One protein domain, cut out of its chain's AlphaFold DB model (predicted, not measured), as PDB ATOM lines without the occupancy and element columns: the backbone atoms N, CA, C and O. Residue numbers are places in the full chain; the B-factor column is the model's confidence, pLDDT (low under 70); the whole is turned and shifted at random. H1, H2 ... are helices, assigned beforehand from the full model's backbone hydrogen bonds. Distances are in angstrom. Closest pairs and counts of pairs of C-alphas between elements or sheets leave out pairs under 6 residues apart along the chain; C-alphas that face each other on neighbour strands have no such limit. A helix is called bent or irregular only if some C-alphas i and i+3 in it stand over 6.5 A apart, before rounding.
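Overview. This is residues 472 to 586 of the 889 residues of the protein "Myb-like domain-containing protein" of Scylla olivacea (UniProt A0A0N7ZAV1). H4 runs through the middle of this all-helix domain and crosses beneath a layer in which the bent helix H2 lies between H3 and H5, with H3 near H4's first end and H5 near its last. H1 meets H4 with its last residues and reaches away to make one end of the long axis; the link residues 512 to 517 stick out at the other end, and the short H6 packs on H4. The printed part has 115 residues, with six named helices in the order H1 to H6 and no named strand. It is compact, with a radius of gyration of the C-alphas of 14.6 A, but elongated in outline, spanning 47 by 29 by 29 A.

Arrangement. H1, residues 472 to 487, touches H4, residues 539 to 553, with residues 483 to 487 alone; the closest C-alphas, of Gln 487 and His 545, are 6.3 A apart, and the lines are about perpendicular at 84 degrees. H2, residues 492 to 510, was assigned as one helix by its hydrogen bonds but is bent: C-alphas 500 and 503 are 6.9 A apart. Its arms, H2a, residues 492 to 500, and H2b, residues 503 to 510, stand at a steep tilt of 41 degrees. H2b and H3, residues 521 to 532, form a helical hairpin, opposite ways at 36 degrees, only just steep; their closest C-alphas, of Ile 505 and Val 525, are 6.1 A apart. H2b also touches H5, residues 562 to 574, the same way at a shallow tilt of 17 degrees; the closest C-alphas, of Pro 503 and Val 568, are 5.3 A apart. H3 and H5 are apart. H4 is the hub, touching four helices; with residues 539 to 543 alone it touches residues 522 to 526 of H3, about perpendicular at 90 degrees, and the closest C-alphas, of Trp 522 and Val 539, are 5.6 A apart. H6, residues 582 to 585, touches H4, closest at the C-alphas of Tyr 584 and Val 544, 5.7 A. Every O i to N i+4 pair is within hydrogen-bond range in H2a, H2b, H4 and H5, against 10 of 12 in H1 and 7 of 8 in H3; H6 is too short for such a pair.

Along the chain. H1 begins at C-alpha 472, (173.283, 185.055, 27.952), and is 22.8 A long. H2a measures 12.4 A, H2b 10.8 A and H3 17.2 A. H4 begins at C-alpha 539, (156.076, 176.643, 48.335), and is 20.9 A long; H5 is 18.0 A long. H6 ends at C-alpha 585, (167.219, 177.245, 40.876).

Size, cuts and confidence. The two C-alphas farthest apart, of Arg 474 and Ser 514, are 46.6 A from each other. The printed part has no cut; the link from H1 to H2 is tight and the others are short. The mean pLDDT of the printed part is 77.7, with residues 472 to 481, 513 to 519, 535 to 541 and 581 to 586 holding the 30 residues under 70.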
ATOM      1  N   GLU A 472     173.346 186.266  27.130       52.94
ATOM      2  CA  GLU A 472     173.283 185.055  27.952       52.94
ATOM      3  C   GLU A 472     173.843 185.334  29.354       52.94
ATOM      4  O   GLU A 472     173.124 185.186  30.345       52.94
ATOM      5  N   MET A 473     175.067 185.876  29.451       52.66
ATOM      6  CA  MET A 473     175.654 186.249  30.742       52.66
ATOM      7  C   MET A 473     174.849 187.331  31.471       52.66
ATOM      8  O   MET A 473     174.755 187.282  32.693       52.66
ATOM      9  N   ARG A 474     174.199 188.278  30.778       53.72
ATOM     10  CA  ARG A 474     173.286 189.247  31.419       53.72
ATOM     11  C   ARG A 474     172.046 188.570  32.008       53.72
ATOM     12  O   ARG A 474     171.572 188.999  33.060       53.72
ATOM     13  N   THR A 475     171.547 187.516  31.367       56.56
ATOM     14  CA  THR A 475     170.382 186.748  31.826       56.56
ATOM     15  C   THR A 475     170.755 185.838  32.996       56.56
ATOM     16  O   THR A 475     170.144 185.961  34.061       56.56
ATOM     17  N   LYS A 476     171.833 185.047  32.868       62.78
ATOM     18  CA  LYS A 476     172.417 184.247  33.961       62.78
ATOM     19  C   LYS A 476     172.784 185.132  35.164       62.78
ATOM     20  O   LYS A 476     172.402 184.817  36.287       62.78
ATOM     21  N   ARG A 477     173.371 186.322  34.956       64.50
ATOM     22  CA  ARG A 477     173.633 187.310  36.028       64.50
ATOM     23  C   ARG A 477     172.353 187.840  36.682       64.50
ATOM     24  O   ARG A 477     172.289 187.885  37.905       64.50
ATOM     25  N   LYS A 478     171.312 188.202  35.916       64.25
ATOM     26  CA  LYS A 478     170.001 188.615  36.476       64.25
ATOM     27  C   LYS A 478     169.329 187.487  37.278       64.25
ATOM     28  O   LYS A 478     168.461 187.755  38.107       64.25
ATOM     29  N   TYR A 479     169.686 186.232  37.023       65.19
ATOM     30  CA  TYR A 479     169.171 185.085  37.759       65.19
ATOM     31  C   TYR A 479     169.991 184.781  39.022       65.19
ATOM     32  O   TYR A 479     169.393 184.762  40.094       65.19
ATOM     33  N   ARG A 480     171.334 184.752  38.950       69.81
ATOM     34  CA  ARG A 480     172.223 184.731  40.138       69.81
ATOM     35  C   ARG A 480     171.841 185.802  41.162       69.81
ATOM     36  O   ARG A 480     171.628 185.496  42.327       69.81
ATOM     37  N   LEU A 481     171.635 187.037  40.696       68.50
ATOM     38  CA  LEU A 481     171.205 188.168  41.529       68.50
ATOM     39  C   LEU A 481     169.819 187.987  42.179       68.50
ATOM     40  O   LEU A 481     169.526 188.691  43.138       68.50
ATOM     41  N   ARG A 482     168.949 187.106  41.664       70.50
ATOM     42  CA  ARG A 482     167.652 186.780  42.287       70.50
ATOM     43  C   ARG A 482     167.788 185.664  43.318       70.50
ATOM     44  O   ARG A 482     167.248 185.813  44.407       70.50
ATOM     45  N   LEU A 483     168.564 184.622  43.022       73.81
ATOM     46  CA  LEU A 483     168.877 183.552  43.977       73.81
ATOM     47  C   LEU A 483     169.601 184.114  45.217       73.81
ATOM     48  O   LEU A 483     169.188 183.859  46.343       73.81
ATOM     49  N   GLN A 484     170.575 185.011  45.017       73.75
ATOM     50  CA  GLN A 484     171.251 185.737  46.104       73.75
ATOM     51  C   GLN A 484     170.317 186.669  46.901       73.75
ATOM     52  O   GLN A 484     170.594 186.948  48.064       73.75
ATOM     53  N   VAL A 485     169.219 187.172  46.310       71.44
ATOM     54  CA  VAL A 485     168.186 187.899  47.076       71.44
ATOM     55  C   VAL A 485     167.367 186.923  47.904       71.44
ATOM     56  O   VAL A 485     167.181 187.187  49.086       71.44
ATOM     57  N   SER A 486     166.908 185.822  47.302       73.38
ATOM     58  CA  SER A 486     166.097 184.802  47.976       73.38
ATOM     59  C   SER A 486     166.809 184.273  49.224       73.38
ATOM     60  O   SER A 486     166.250 184.376  50.311       73.38
ATOM     61  N   GLN A 487     168.084 183.878  49.109       80.94
ATOM     62  CA  GLN A 487     168.891 183.435  50.252       80.94
ATOM     63  C   GLN A 487     168.903 184.445  51.416       80.94
ATOM     64  O   GLN A 487     168.787 184.053  52.570       80.94
ATOM     65  N   GLN A 488     169.044 185.743  51.126       76.50
ATOM     66  CA  GLN A 488     169.165 186.807  52.137       76.50
ATOM     67  C   GLN A 488     167.803 187.364  52.609       76.50
ATOM     68  O   GLN A 488     167.746 188.439  53.218       76.50
ATOM     69  N   LEU A 489     166.697 186.684  52.284       77.56
ATOM     70  CA  LEU A 489     165.354 186.968  52.807       77.56
ATOM     71  C   LEU A 489     164.927 186.008  53.923       77.56
ATOM     72  O   LEU A 489     163.908 186.280  54.553       77.56
ATOM     73  N   TRP A 490     165.667 184.924  54.157       80.94
ATOM     74  CA  TRP A 490     165.413 183.936  55.205       80.94
ATOM     75  C   TRP A 490     166.314 184.196  56.412       80.94
ATOM     76  O   TRP A 490     167.514 184.405  56.252       80.94
ATOM     77  N   LEU A 491     165.755 184.189  57.620       84.94
ATOM     78  CA  LEU A 491     166.542 184.273  58.852       84.94
ATOM     79  C   LEU A 491     167.210 182.926  59.191       84.94
ATOM     80  O   LEU A 491     166.955 181.902  58.547       84.94
ATOM     81  N   PHE A 492     168.092 182.925  60.194       86.69
ATOM     82  CA  PHE A 492     168.795 181.713  60.629       86.69
ATOM     83  C   PHE A 492     167.798 180.688  61.183       86.69
ATOM     84  O   PHE A 492     167.790 179.532  60.772       86.69
ATOM     85  N   GLU A 493     166.908 181.163  62.046       88.44
ATOM     86  CA  GLU A 493     165.896 180.403  62.772       88.44
ATOM     87  C   GLU A 493     164.858 179.823  61.801       88.44
ATOM     88  O   GLU A 493     164.571 178.630  61.833       88.44
ATOM     89  N   GLU A 494     164.387 180.641  60.852       89.00
ATOM     90  CA  GLU A 494     163.504 180.207  59.759       89.00
ATOM     91  C   GLU A 494     164.137 179.095  58.905       89.00
ATOM     92  O   GLU A 494     163.472 178.134  58.520       89.00
ATOM     93  N   SER A 495     165.434 179.215  58.605       91.19
ATOM     94  CA  SER A 495     166.166 178.208  57.826       91.19
ATOM     95  C   SER A 495     166.335 176.905  58.611       91.19
ATOM     96  O   SER A 495     166.161 175.825  58.050       91.19
ATOM     97  N   GLN A 496     166.634 177.001  59.908       93.06
ATOM     98  CA  GLN A 496     166.807 175.853  60.791       93.06
ATOM     99  C   GLN A 496     165.489 175.088  60.982       93.06
ATOM    100  O   GLN A 496     165.446 173.877  60.766       93.06
ATOM    101  N   ALA A 497     164.396 175.790  61.295       92.19
ATOM    102  CA  ALA A 497     163.074 175.188  61.468       92.19
ATOM    103  C   ALA A 497     162.566 174.504  60.186       92.19
ATOM    104  O   ALA A 497     161.945 173.442  60.254       92.19
ATOM    105  N   LEU A 498     162.867 175.062  59.005       94.12
ATOM    106  CA  LEU A 498     162.544 174.423  57.728       94.12
ATOM    107  C   LEU A 498     163.275 173.083  57.549       94.12
ATOM    108  O   LEU A 498     162.652 172.099  57.155       94.12
ATOM    109  N   LEU A 499     164.576 173.034  57.856       94.56
ATOM    110  CA  LEU A 499     165.388 171.819  57.726       94.56
ATOM    111  C   LEU A 499     165.083 170.767  58.802       94.56
ATOM    112  O   LEU A 499     165.271 169.581  58.553       94.56
ATOM    113  N   GLN A 500     164.572 171.170  59.967       93.38
ATOM    114  CA  GLN A 500     164.095 170.237  60.995       93.38
ATOM    115  C   GLN A 500     162.782 169.547  60.587       93.38
ATOM    116  O   GLN A 500     162.628 168.353  60.833       93.38
ATOM    117  N   VAL A 501     161.867 170.279  59.937       93.31
ATOM    118  CA  VAL A 501     160.536 169.788  59.527       93.31
ATOM    119  C   VAL A 501     160.552 169.027  58.193       93.31
ATOM    120  O   VAL A 501     159.734 168.133  57.987       93.31
ATOM    121  N   TYR A 502     161.454 169.370  57.268       93.44
ATOM    122  CA  TYR A 502     161.493 168.767  55.930       93.44
ATOM    123  C   TYR A 502     161.613 167.222  55.907       93.44
ATOM    124  O   TYR A 502     160.840 166.616  55.161       93.44
ATOM    125  N   PRO A 503     162.495 166.566  56.695       93.06
ATOM    126  CA  PRO A 503     162.676 165.110  56.657       93.06
ATOM    127  C   PRO A 503     161.401 164.335  57.005       93.06
ATOM    128  O   PRO A 503     160.967 163.474  56.246       93.06
ATOM    129  N   ASP A 504     160.751 164.704  58.109       90.69
ATOM    130  CA  ASP A 504     159.584 163.998  58.651       90.69
ATOM    131  C   ASP A 504     158.400 164.055  57.665       90.69
ATOM    132  O   ASP A 504     157.618 163.113  57.526       90.69
ATOM    133  N   ILE A 505     158.298 165.163  56.922       90.12
ATOM    134  CA  ILE A 505     157.309 165.349  55.857       90.12
ATOM    135  C   ILE A 505     157.698 164.608  54.569       90.12
ATOM    136  O   ILE A 505     156.807 164.148  53.855       90.12
ATOM    137  N   LEU A 506     158.990 164.457  54.267       87.38
ATOM    138  CA  LEU A 506     159.467 163.672  53.125       87.38
ATOM    139  C   LEU A 506     159.127 162.184  53.305       87.38
ATOM    140  O   LEU A 506     158.538 161.580  52.406       87.38
ATOM    141  N   GLU A 507     159.394 161.625  54.489       87.50
ATOM    142  CA  GLU A 507     158.995 160.260  54.859       87.50
ATOM    143  C   GLU A 507     157.470 160.095  54.818       87.50
ATOM    144  O   GLU A 507     156.954 159.167  54.188       87.50
ATOM    145  N   ALA A 508     156.722 161.027  55.419       85.00
ATOM    146  CA  ALA A 508     155.263 160.990  55.391       85.00
ATOM    147  C   ALA A 508     154.688 161.093  53.966       85.00
ATOM    148  O   ALA A 508     153.648 160.494  53.696       85.00
ATOM    149  N   HIS A 509     155.336 161.825  53.053       82.50
ATOM    150  CA  HIS A 509     154.914 161.972  51.658       82.50
ATOM    151  C   HIS A 509     155.143 160.692  50.845       82.50
ATOM    152  O   HIS A 509     154.221 160.228  50.173       82.50
ATOM    153  N   VAL A 510     156.331 160.084  50.943       81.19
ATOM    154  CA  VAL A 510     156.660 158.842  50.215       81.19
ATOM    155  C   VAL A 510     155.769 157.670  50.659       81.19
ATOM    156  O   VAL A 510     155.491 156.778  49.867       81.19
ATOM    157  N   ASN A 511     155.208 157.704  51.871       75.81
ATOM    158  CA  ASN A 511     154.264 156.688  52.350       75.81
ATOM    159  C   ASN A 511     152.786 156.880  51.896       75.81
ATOM    160  O   ASN A 511     151.938 156.056  52.234       75.81
ATOM    161  N   GLN A 512     152.432 157.917  51.115       71.38
ATOM    162  CA  GLN A 512     151.027 158.251  50.754       71.38
ATOM    163  C   GLN A 512     150.457 157.564  49.485       71.38
ATOM    164  O   GLN A 512     149.358 157.914  49.032       71.38
ATOM    165  N   TYR A 513     151.157 156.580  48.905       54.22
ATOM    166  CA  TYR A 513     150.841 155.980  47.591       54.22
ATOM    167  C   TYR A 513     149.495 155.230  47.462       54.22
ATOM    168  O   TYR A 513     149.140 154.809  46.364       54.22
ATOM    169  N   SER A 514     148.713 155.081  48.533       49.19
ATOM    170  CA  SER A 514     147.383 154.445  48.515       49.19
ATOM    171  C   SER A 514     146.215 155.399  48.195       49.19
ATOM    172  O   SER A 514     145.068 154.959  48.097       49.19
ATOM    173  N   SER A 515     146.474 156.700  48.015       45.50
ATOM    174  CA  SER A 515     145.449 157.724  47.744       45.50
ATOM    175  C   SER A 515     145.311 158.071  46.250       45.50
ATOM    176  O   SER A 515     146.281 158.062  45.498       45.50
ATOM    177  N   HIS A 516     144.095 158.400  45.786       47.12
ATOM    178  CA  HIS A 516     143.817 158.623  44.352       47.12
ATOM    179  C   HIS A 516     144.525 159.851  43.732       47.12
ATOM    180  O   HIS A 516     144.708 159.889  42.509       47.12
ATOM    181  N   GLN A 517     144.939 160.831  44.542       48.16
ATOM    182  CA  GLN A 517     145.920 161.866  44.190       48.16
ATOM    183  C   GLN A 517     146.692 162.296  45.460       48.16
ATOM    184  O   GLN A 517     146.092 162.944  46.321       48.16
ATOM    185  N   PRO A 518     147.996 161.983  45.599       52.38
ATOM    186  CA  PRO A 518     148.817 162.493  46.699       52.38
ATOM    187  C   PRO A 518     149.147 163.982  46.495       52.38
ATOM    188  O   PRO A 518     149.347 164.441  45.371       52.38
ATOM    189  N   SER A 519     149.212 164.758  47.582       55.12
ATOM    190  CA  SER A 519     149.430 166.216  47.503       55.12
ATOM    191  C   SER A 519     150.915 166.604  47.401       55.12
ATOM    192  O   SER A 519     151.734 165.994  48.085       55.12
ATOM    193  N   ASP A 520     151.251 167.622  46.586       73.75
ATOM    194  CA  ASP A 520     152.623 168.138  46.343       73.75
ATOM    195  C   ASP A 520     153.449 168.202  47.642       73.75
ATOM    196  O   ASP A 520     153.073 168.916  48.575       73.75
ATOM    197  N   LEU A 521     154.575 167.473  47.698       76.56
ATOM    198  CA  LEU A 521     155.498 167.445  48.840       76.56
ATOM    199  C   LEU A 521     155.760 168.847  49.386       76.56
ATOM    200  O   LEU A 521     155.645 169.086  50.586       76.56
ATOM    201  N   TRP A 522     156.095 169.794  48.510       77.56
ATOM    202  CA  TRP A 522     156.508 171.123  48.938       77.56
ATOM    203  C   TRP A 522     155.341 171.927  49.530       77.56
ATOM    204  O   TRP A 522     155.561 172.819  50.349       77.56
ATOM    205  N   LEU A 523     154.092 171.575  49.195       70.31
ATOM    206  CA  LEU A 523     152.892 172.085  49.864       70.31
ATOM    207  C   LEU A 523     152.691 171.456  51.251       70.31
ATOM    208  O   LEU A 523     152.237 172.154  52.160       70.31
ATOM    209  N   GLN A 524     153.044 170.181  51.440       74.88
ATOM    210  CA  GLN A 524     153.058 169.550  52.767       74.88
ATOM    211  C   GLN A 524     154.130 170.206  53.655       74.88
ATOM    212  O   GLN A 524     153.821 170.652  54.761       74.88
ATOM    213  N   VAL A 525     155.346 170.394  53.124       77.88
ATOM    214  CA  VAL A 525     156.461 171.080  53.804       77.88
ATOM    215  C   VAL A 525     156.078 172.518  54.163       77.88
ATOM    216  O   VAL A 525     156.270 172.927  55.302       77.88
ATOM    217  N   ALA A 526     155.469 173.279  53.247       70.56
ATOM    218  CA  ALA A 526     155.034 174.652  53.526       70.56
ATOM    219  C   ALA A 526     153.940 174.741  54.604       70.56
ATOM    220  O   ALA A 526     153.956 175.668  55.416       70.56
ATOM    221  N   LYS A 527     153.007 173.778  54.649       75.31
ATOM    222  CA  LYS A 527     151.998 173.684  55.718       75.31
ATOM    223  C   LYS A 527     152.640 173.380  57.074       75.31
ATOM    224  O   LYS A 527     152.303 174.043  58.051       75.31
ATOM    225  N   ALA A 528     153.560 172.417  57.123       77.06
ATOM    226  CA  ALA A 528     154.227 172.004  58.354       77.06
ATOM    227  C   ALA A 528     155.202 173.076  58.873       77.06
ATOM    228  O   ALA A 528     155.157 173.431  60.049       77.06
ATOM    229  N   TYR A 529     155.992 173.696  57.993       81.31
ATOM    230  CA  TYR A 529     156.827 174.848  58.334       81.31
ATOM    231  C   TYR A 529     155.985 176.009  58.887       81.31
ATOM    232  O   TYR A 529     156.313 176.566  59.932       81.31
ATOM    233  N   ALA A 530     154.836 176.321  58.276       74.75
ATOM    234  CA  ALA A 530     153.916 177.336  58.795       74.75
ATOM    235  C   ALA A 530     153.280 176.986  60.162       74.75
ATOM    236  O   ALA A 530     152.737 177.882  60.811       74.75
ATOM    237  N   ALA A 531     153.332 175.724  60.607       78.75
ATOM    238  CA  ALA A 531     152.872 175.309  61.933       78.75
ATOM    239  C   ALA A 531     153.913 175.563  63.044       78.75
ATOM    240  O   ALA A 531     153.544 175.598  64.214       78.75
ATOM    241  N   THR A 532     155.182 175.822  62.697       81.44
ATOM    242  CA  THR A 532     156.254 176.169  63.661       81.44
ATOM    243  C   THR A 532     156.114 177.573  64.271       81.44
ATOM    244  O   THR A 532     156.860 177.933  65.175       81.44
ATOM    245  N   GLY A 533     155.175 178.389  63.778       75.06
ATOM    246  CA  GLY A 533     154.971 179.779  64.208       75.06
ATOM    247  C   GLY A 533     155.780 180.823  63.426       75.06
ATOM    248  O   GLY A 533     155.532 182.019  63.583       75.06
ATOM    249  N   HIS A 534     156.694 180.404  62.546       76.75
ATOM    250  CA  HIS A 534     157.412 181.307  61.643       76.75
ATOM    251  C   HIS A 534     156.501 181.941  60.564       76.75
ATOM    252  O   HIS A 534     155.399 181.447  60.295       76.75
ATOM    253  N   PRO A 535     156.934 183.045  59.914       68.56
ATOM    254  CA  PRO A 535     156.203 183.648  58.803       68.56
ATOM    255  C   PRO A 535     155.897 182.628  57.702       68.56
ATOM    256  O   PRO A 535     156.762 181.846  57.316       68.56
ATOM    257  N   LYS A 536     154.678 182.655  57.151       67.69
ATOM    258  CA  LYS A 536     154.330 181.796  56.011       67.69
ATOM    259  C   LYS A 536     155.189 182.171  54.803       67.69
ATOM    260  O   LYS A 536     155.189 183.327  54.388       67.69
ATOM    261  N   ARG A 537     155.881 181.175  54.252       63.97
ATOM    262  CA  ARG A 537     156.711 181.258  53.046       63.97
ATOM    263  C   ARG A 537     156.048 180.461  51.937       63.97
ATOM    264  O   ARG A 537     155.446 179.418  52.208       63.97
ATOM    265  N   ASP A 538     156.135 180.950  50.707       55.84
ATOM    266  CA  ASP A 538     155.510 180.260  49.584       55.84
ATOM    267  C   ASP A 538     156.284 178.973  49.249       55.84
ATOM    268  O   ASP A 538     157.510 178.909  49.346       55.84
ATOM    269  N   VAL A 539     155.554 177.940  48.816       63.44
ATOM    270  CA  VAL A 539     156.076 176.643  48.335       63.44
ATOM    271  C   VAL A 539     157.385 176.734  47.513       63.44
ATOM    272  O   VAL A 539     158.314 175.979  47.797       63.44
ATOM    273  N   PRO A 540     157.521 177.637  46.521       61.22
ATOM    274  CA  PRO A 540     158.782 177.863  45.814       61.22
ATOM    275  C   PRO A 540     159.854 178.621  46.585       61.22
ATOM    276  O   PRO A 540     161.021 178.339  46.357       61.22
ATOM    277  N   GLU A 541     159.520 179.571  47.464       66.12
ATOM    278  CA  GLU A 541     160.544 180.213  48.297       66.12
ATOM    279  C   GLU A 541     161.229 179.152  49.160       66.12
ATOM    280  O   GLU A 541     162.447 179.176  49.306       66.12
ATOM    281  N   ILE A 542     160.450 178.177  49.642       73.88
ATOM    282  CA  ILE A 542     160.926 176.962  50.306       73.88
ATOM    283  C   ILE A 542     161.761 176.089  49.356       73.88
ATOM    284  O   ILE A 542     162.898 175.774  49.693       73.88
ATOM    285  N   ALA A 543     161.257 175.718  48.173       76.06
ATOM    286  CA  ALA A 543     161.983 174.829  47.254       76.06
ATOM    287  C   ALA A 543     163.296 175.449  46.725       76.06
ATOM    288  O   ALA A 543     164.318 174.767  46.639       76.06
ATOM    289  N   VAL A 544     163.299 176.758  46.433       77.88
ATOM    290  CA  VAL A 544     164.511 177.538  46.134       77.88
ATOM    291  C   VAL A 544     165.445 177.526  47.335       77.88
ATOM    292  O   VAL A 544     166.620 177.221  47.164       77.88
ATOM    293  N   HIS A 545     164.958 177.836  48.541       87.25
ATOM    294  CA  HIS A 545     165.821 177.942  49.719       87.25
ATOM    295  C   HIS A 545     166.433 176.598  50.116       87.25
ATOM    296  O   HIS A 545     167.640 176.542  50.317       87.25
ATOM    297  N   VAL A 546     165.674 175.497  50.109       88.62
ATOM    298  CA  VAL A 546     166.217 174.137  50.301       88.62
ATOM    299  C   VAL A 546     167.228 173.794  49.203       88.62
ATOM    300  O   VAL A 546     168.301 173.281  49.508       88.62
ATOM    301  N   GLY A 547     166.971 174.163  47.943       86.88
ATOM    302  CA  GLY A 547     167.953 174.011  46.866       86.88
ATOM    303  C   GLY A 547     169.241 174.816  47.085       86.88
ATOM    304  O   GLY A 547     170.335 174.306  46.848       86.88
ATOM    305  N   LEU A 548     169.142 176.043  47.603       88.19
ATOM    306  CA  LEU A 548     170.296 176.879  47.948       88.19
ATOM    307  C   LEU A 548     171.012 176.397  49.222       88.19
ATOM    308  O   LEU A 548     172.231 176.534  49.313       88.19
ATOM    309  N   LEU A 549     170.301 175.787  50.173       91.38
ATOM    310  CA  LEU A 549     170.870 175.135  51.355       91.38
ATOM    311  C   LEU A 549     171.626 173.855  50.965       91.38
ATOM    312  O   LEU A 549     172.771 173.702  51.383       91.38
ATOM    313  N   ARG A 550     171.074 173.016  50.072       89.25
ATOM    314  CA  ARG A 550     171.793 171.888  49.443       89.25
ATOM    315  C   ARG A 550     173.049 172.368  48.698       89.25
ATOM    316  O   ARG A 550     174.128 171.827  48.932       89.25
ATOM    317  N   GLN A 551     172.949 173.417  47.867       88.25
ATOM    318  CA  GLN A 551     174.122 174.019  47.202       88.25
ATOM    319  C   GLN A 551     175.160 174.541  48.209       88.25
ATOM    320  O   GLN A 551     176.356 174.421  47.957       88.25
ATOM    321  N   GLY A 552     174.728 175.116  49.335       88.94
ATOM    322  CA  GLY A 552     175.617 175.610  50.387       88.94
ATOM    323  C   GLY A 552     176.315 174.507  51.176       88.94
ATOM    324  O   GLY A 552     177.500 174.637  51.466       88.94
ATOM    325  N   TYR A 553     175.611 173.415  51.470       90.88
ATOM    326  CA  TYR A 553     176.155 172.233  52.144       90.88
ATOM    327  C   TYR A 553     177.172 171.482  51.267       90.88
ATOM    328  O   TYR A 553     178.168 170.971  51.768       90.88
ATOM    329  N   ALA A 554     176.972 171.479  49.944       86.69
ATOM    330  CA  ALA A 554     177.922 170.923  48.977       86.69
ATOM    331  C   ALA A 554     179.183 171.792  48.752       86.69
ATOM    332  O   ALA A 554     180.116 171.361  48.074       86.69
ATOM    333  N   GLN A 555     179.236 173.018  49.287       86.31
ATOM    334  CA  GLN A 555     180.384 173.916  49.137       86.31
ATOM    335  C   GLN A 555     181.379 173.764  50.291       86.31
ATOM    336  O   GLN A 555     181.010 173.706  51.456       86.31
ATOM    337  N   ASN A 556     182.675 173.848  49.978       78.62
ATOM    338  CA  ASN A 556     183.786 173.760  50.939       78.62
ATOM    339  C   ASN A 556     183.893 174.941  51.948       78.62
ATOM    340  O   ASN A 556     184.954 175.138  52.549       78.62
ATOM    341  N   ASN A 557     182.833 175.735  52.123       82.88
ATOM    342  CA  ASN A 557     182.743 176.878  53.034       82.88
ATOM    343  C   ASN A 557     182.139 176.476  54.392       82.88
ATOM    344  O   ASN A 557     181.481 175.449  54.512       82.88
ATOM    345  N   ARG A 558     182.323 177.313  55.422       85.81
ATOM    346  CA  ARG A 558     181.655 177.148  56.725       85.81
ATOM    347  C   ARG A 558     180.138 177.321  56.565       85.81
ATOM    348  O   ARG A 558     179.641 178.441  56.437       85.81
ATOM    349  N   PHE A 559     179.424 176.201  56.559       90.38
ATOM    350  CA  PHE A 559     177.968 176.126  56.476       90.38
ATOM    351  C   PHE A 559     177.346 176.061  57.890       90.38
ATOM    352  O   PHE A 559     177.917 175.396  58.750       90.38
ATOM    353  N   PRO A 560     176.222 176.751  58.168       89.00
ATOM    354  CA  PRO A 560     175.659 176.819  59.522       89.00
ATOM    355  C   PRO A 560     174.822 175.601  59.956       89.00
ATOM    356  O   PRO A 560     174.866 175.252  61.129       89.00
ATOM    357  N   PHE A 561     174.079 174.953  59.051       92.69
ATOM    358  CA  PHE A 561     173.075 173.925  59.395       92.69
ATOM    359  C   PHE A 561     173.568 172.501  59.085       92.69
ATOM    360  O   PHE A 561     172.921 171.749  58.355       92.69
ATOM    361  N   ILE A 562     174.795 172.171  59.508       90.88
ATOM    362  CA  ILE A 562     175.481 170.928  59.101       90.88
ATOM    363  C   ILE A 562     174.730 169.684  59.588       90.88
ATOM    364  O   ILE A 562     174.602 168.725  58.831       90.88
ATOM    365  N   GLU A 563     174.216 169.708  60.816       91.44
ATOM    366  CA  GLU A 563     173.510 168.570  61.414       91.44
ATOM    367  C   GLU A 563     172.125 168.380  60.778       91.44
ATOM    368  O   GLU A 563     171.764 167.269  60.389       91.44
ATOM    369  N   GLU A 564     171.376 169.470  60.586       94.69
ATOM    370  CA  GLU A 564     170.050 169.428  59.972       94.69
ATOM    371  C   GLU A 564     170.128 169.016  58.496       94.69
ATOM    372  O   GLU A 564     169.371 168.148  58.063       94.69
ATOM    373  N   MET A 565     171.084 169.558  57.728       93.50
ATOM    374  CA  MET A 565     171.313 169.115  56.348       93.50
ATOM    375  C   MET A 565     171.811 167.668  56.261       93.50
ATOM    376  O   MET A 565     171.544 167.017  55.248       93.50
ATOM    377  N   ARG A 566     172.496 167.143  57.289       93.19
ATOM    378  CA  ARG A 566     172.854 165.721  57.324       93.19
ATOM    379  C   ARG A 566     171.607 164.855  57.480       93.19
ATOM    380  O   ARG A 566     171.411 164.005  56.620       93.19
ATOM    381  N   LYS A 567     170.722 165.144  58.449       92.94
ATOM    382  CA  LYS A 567     169.432 164.434  58.590       92.94
ATOM    383  C   LYS A 567     168.616 164.499  57.294       92.94
ATOM    384  O   LYS A 567     168.132 163.478  56.825       92.94
ATOM    385  N   VAL A 568     168.499 165.683  56.684       92.44
ATOM    386  CA  VAL A 568     167.814 165.867  55.388       92.44
ATOM    387  C   VAL A 568     168.390 164.945  54.314       92.44
ATOM    388  O   VAL A 568     167.632 164.266  53.624       92.44
ATOM    389  N   LYS A 569     169.720 164.882  54.194       91.31
ATOM    390  CA  LYS A 569     170.385 164.021  53.216       91.31
ATOM    391  C   LYS A 569     170.195 162.528  53.534       91.31
ATOM    392  O   LYS A 569     169.872 161.765  52.630       91.31
ATOM    393  N   GLU A 570     170.383 162.127  54.789       92.31
ATOM    394  CA  GLU A 570     170.212 160.746  55.259       92.31
ATOM    395  C   GLU A 570     168.784 160.248  54.996       92.31
ATOM    396  O   GLU A 570     168.611 159.140  54.492       92.31
ATOM    397  N   THR A 571     167.766 161.086  55.228       90.44
ATOM    398  CA  THR A 571     166.376 160.774  54.877       90.44
ATOM    399  C   THR A 571     166.167 160.702  53.359       90.44
ATOM    400  O   THR A 571     165.582 159.726  52.901       90.44
ATOM    401  N   GLU A 572     166.655 161.665  52.559       90.56
ATOM    402  CA  GLU A 572     166.550 161.626  51.081       90.56
ATOM    403  C   GLU A 572     167.177 160.351  50.475       90.56
ATOM    404  O   GLU A 572     166.618 159.771  49.540       90.56
ATOM    405  N   GLU A 573     168.310 159.892  51.024       90.38
ATOM    406  CA  GLU A 573     168.959 158.629  50.648       90.38
ATOM    407  C   GLU A 573     168.153 157.408  51.142       90.38
ATOM    408  O   GLU A 573     167.919 156.483  50.363       90.38
ATOM    409  N   ALA A 574     167.642 157.420  52.380       88.88
ATOM    410  CA  ALA A 574     166.852 156.322  52.951       88.88
ATOM    411  C   ALA A 574     165.500 156.097  52.247       88.88
ATOM    412  O   ALA A 574     165.118 154.949  52.024       88.88
ATOM    413  N   VAL A 575     164.795 157.165  51.846       86.25
ATOM    414  CA  VAL A 575     163.561 157.055  51.042       86.25
ATOM    415  C   VAL A 575     163.827 156.898  49.537       86.25
ATOM    416  O   VAL A 575     162.879 156.813  48.759       86.25
ATOM    417  N   CYS A 576     165.100 156.872  49.115       83.69
ATOM    418  CA  CYS A 576     165.529 156.805  47.711       83.69
ATOM    419  C   CYS A 576     164.888 157.888  46.812       83.69
ATOM    420  O   CYS A 576     164.640 157.666  45.625       83.69
ATOM    421  N   TYR A 577     164.613 159.070  47.374       79.06
ATOM    422  CA  TYR A 577     163.856 160.134  46.718       79.06
ATOM    423  C   TYR A 577     164.394 161.514  47.119       79.06
ATOM    424  O   TYR A 577     164.067 162.049  48.176       79.06
ATOM    425  N   SER A 578     165.195 162.110  46.229       79.12
ATOM    426  CA  SER A 578     165.623 163.511  46.312       79.12
ATOM    427  C   SER A 578     164.819 164.359  45.314       79.12
ATOM    428  O   SER A 578     164.982 164.199  44.101       79.12
ATOM    429  N   PRO A 579     163.927 165.255  45.775       75.94
ATOM    430  CA  PRO A 579     163.127 166.099  44.892       75.94
ATOM    431  C   PRO A 579     163.964 167.066  44.049       75.94
ATOM    432  O   PRO A 579     164.780 167.821  44.591       75.94
ATOM    433  N   ASP A 580     163.691 167.113  42.742       72.75
ATOM    434  CA  ASP A 580     164.324 168.066  41.830       72.75
ATOM    435  C   ASP A 580     163.915 169.518  42.143       72.75
ATOM    436  O   ASP A 580     162.743 169.905  42.092       72.75
ATOM    437  N   VAL A 581     164.927 170.334  42.433       69.31
ATOM    438  CA  VAL A 581     164.822 171.781  42.670       69.31
ATOM    439  C   VAL A 581     165.343 172.611  41.488       69.31
ATOM    440  O   VAL A 581     165.190 173.836  41.483       69.31
ATOM    441  N   SER A 582     165.902 171.978  40.449       64.12
ATOM    442  CA  SER A 582     166.458 172.659  39.273       64.12
ATOM    443  C   SER A 582     165.397 173.447  38.496       64.12
ATOM    444  O   SER A 582     165.702 174.522  37.980       64.12
ATOM    445  N   LYS A 583     164.121 173.027  38.522       62.03
ATOM    446  CA  LYS A 583     162.988 173.815  37.990       62.03
ATOM    447  C   LYS A 583     162.857 175.212  38.632       62.03
ATOM    448  O   LYS A 583     162.265 176.100  38.020       62.03
ATOM    449  N   TYR A 584     163.424 175.425  39.825       58.22
ATOM    450  CA  TYR A 584     163.380 176.690  40.572       58.22
ATOM    451  C   TYR A 584     164.737 177.418  40.628       58.22
ATOM    452  O   TYR A 584     164.777 178.646  40.506       58.22
ATOM    453  N   THR A 585     165.850 176.686  40.792       58.78
ATOM    454  CA  THR A 585     167.219 177.245  40.876       58.78
ATOM    455  C   THR A 585     167.946 177.326  39.529       58.78
ATOM    456  O   THR A 585     168.915 178.076  39.397       58.78
ATOM    457  N   GLY A 586     167.493 176.561  38.534       66.06
ATOM    458  CA  GLY A 586     168.128 176.356  37.231       66.06
ATOM    459  C   GLY A 586     169.533 175.755  37.313       66.06
ATOM    460  O   GLY A 586     170.023 175.399  38.382       66.06
TER     461      GLY A 586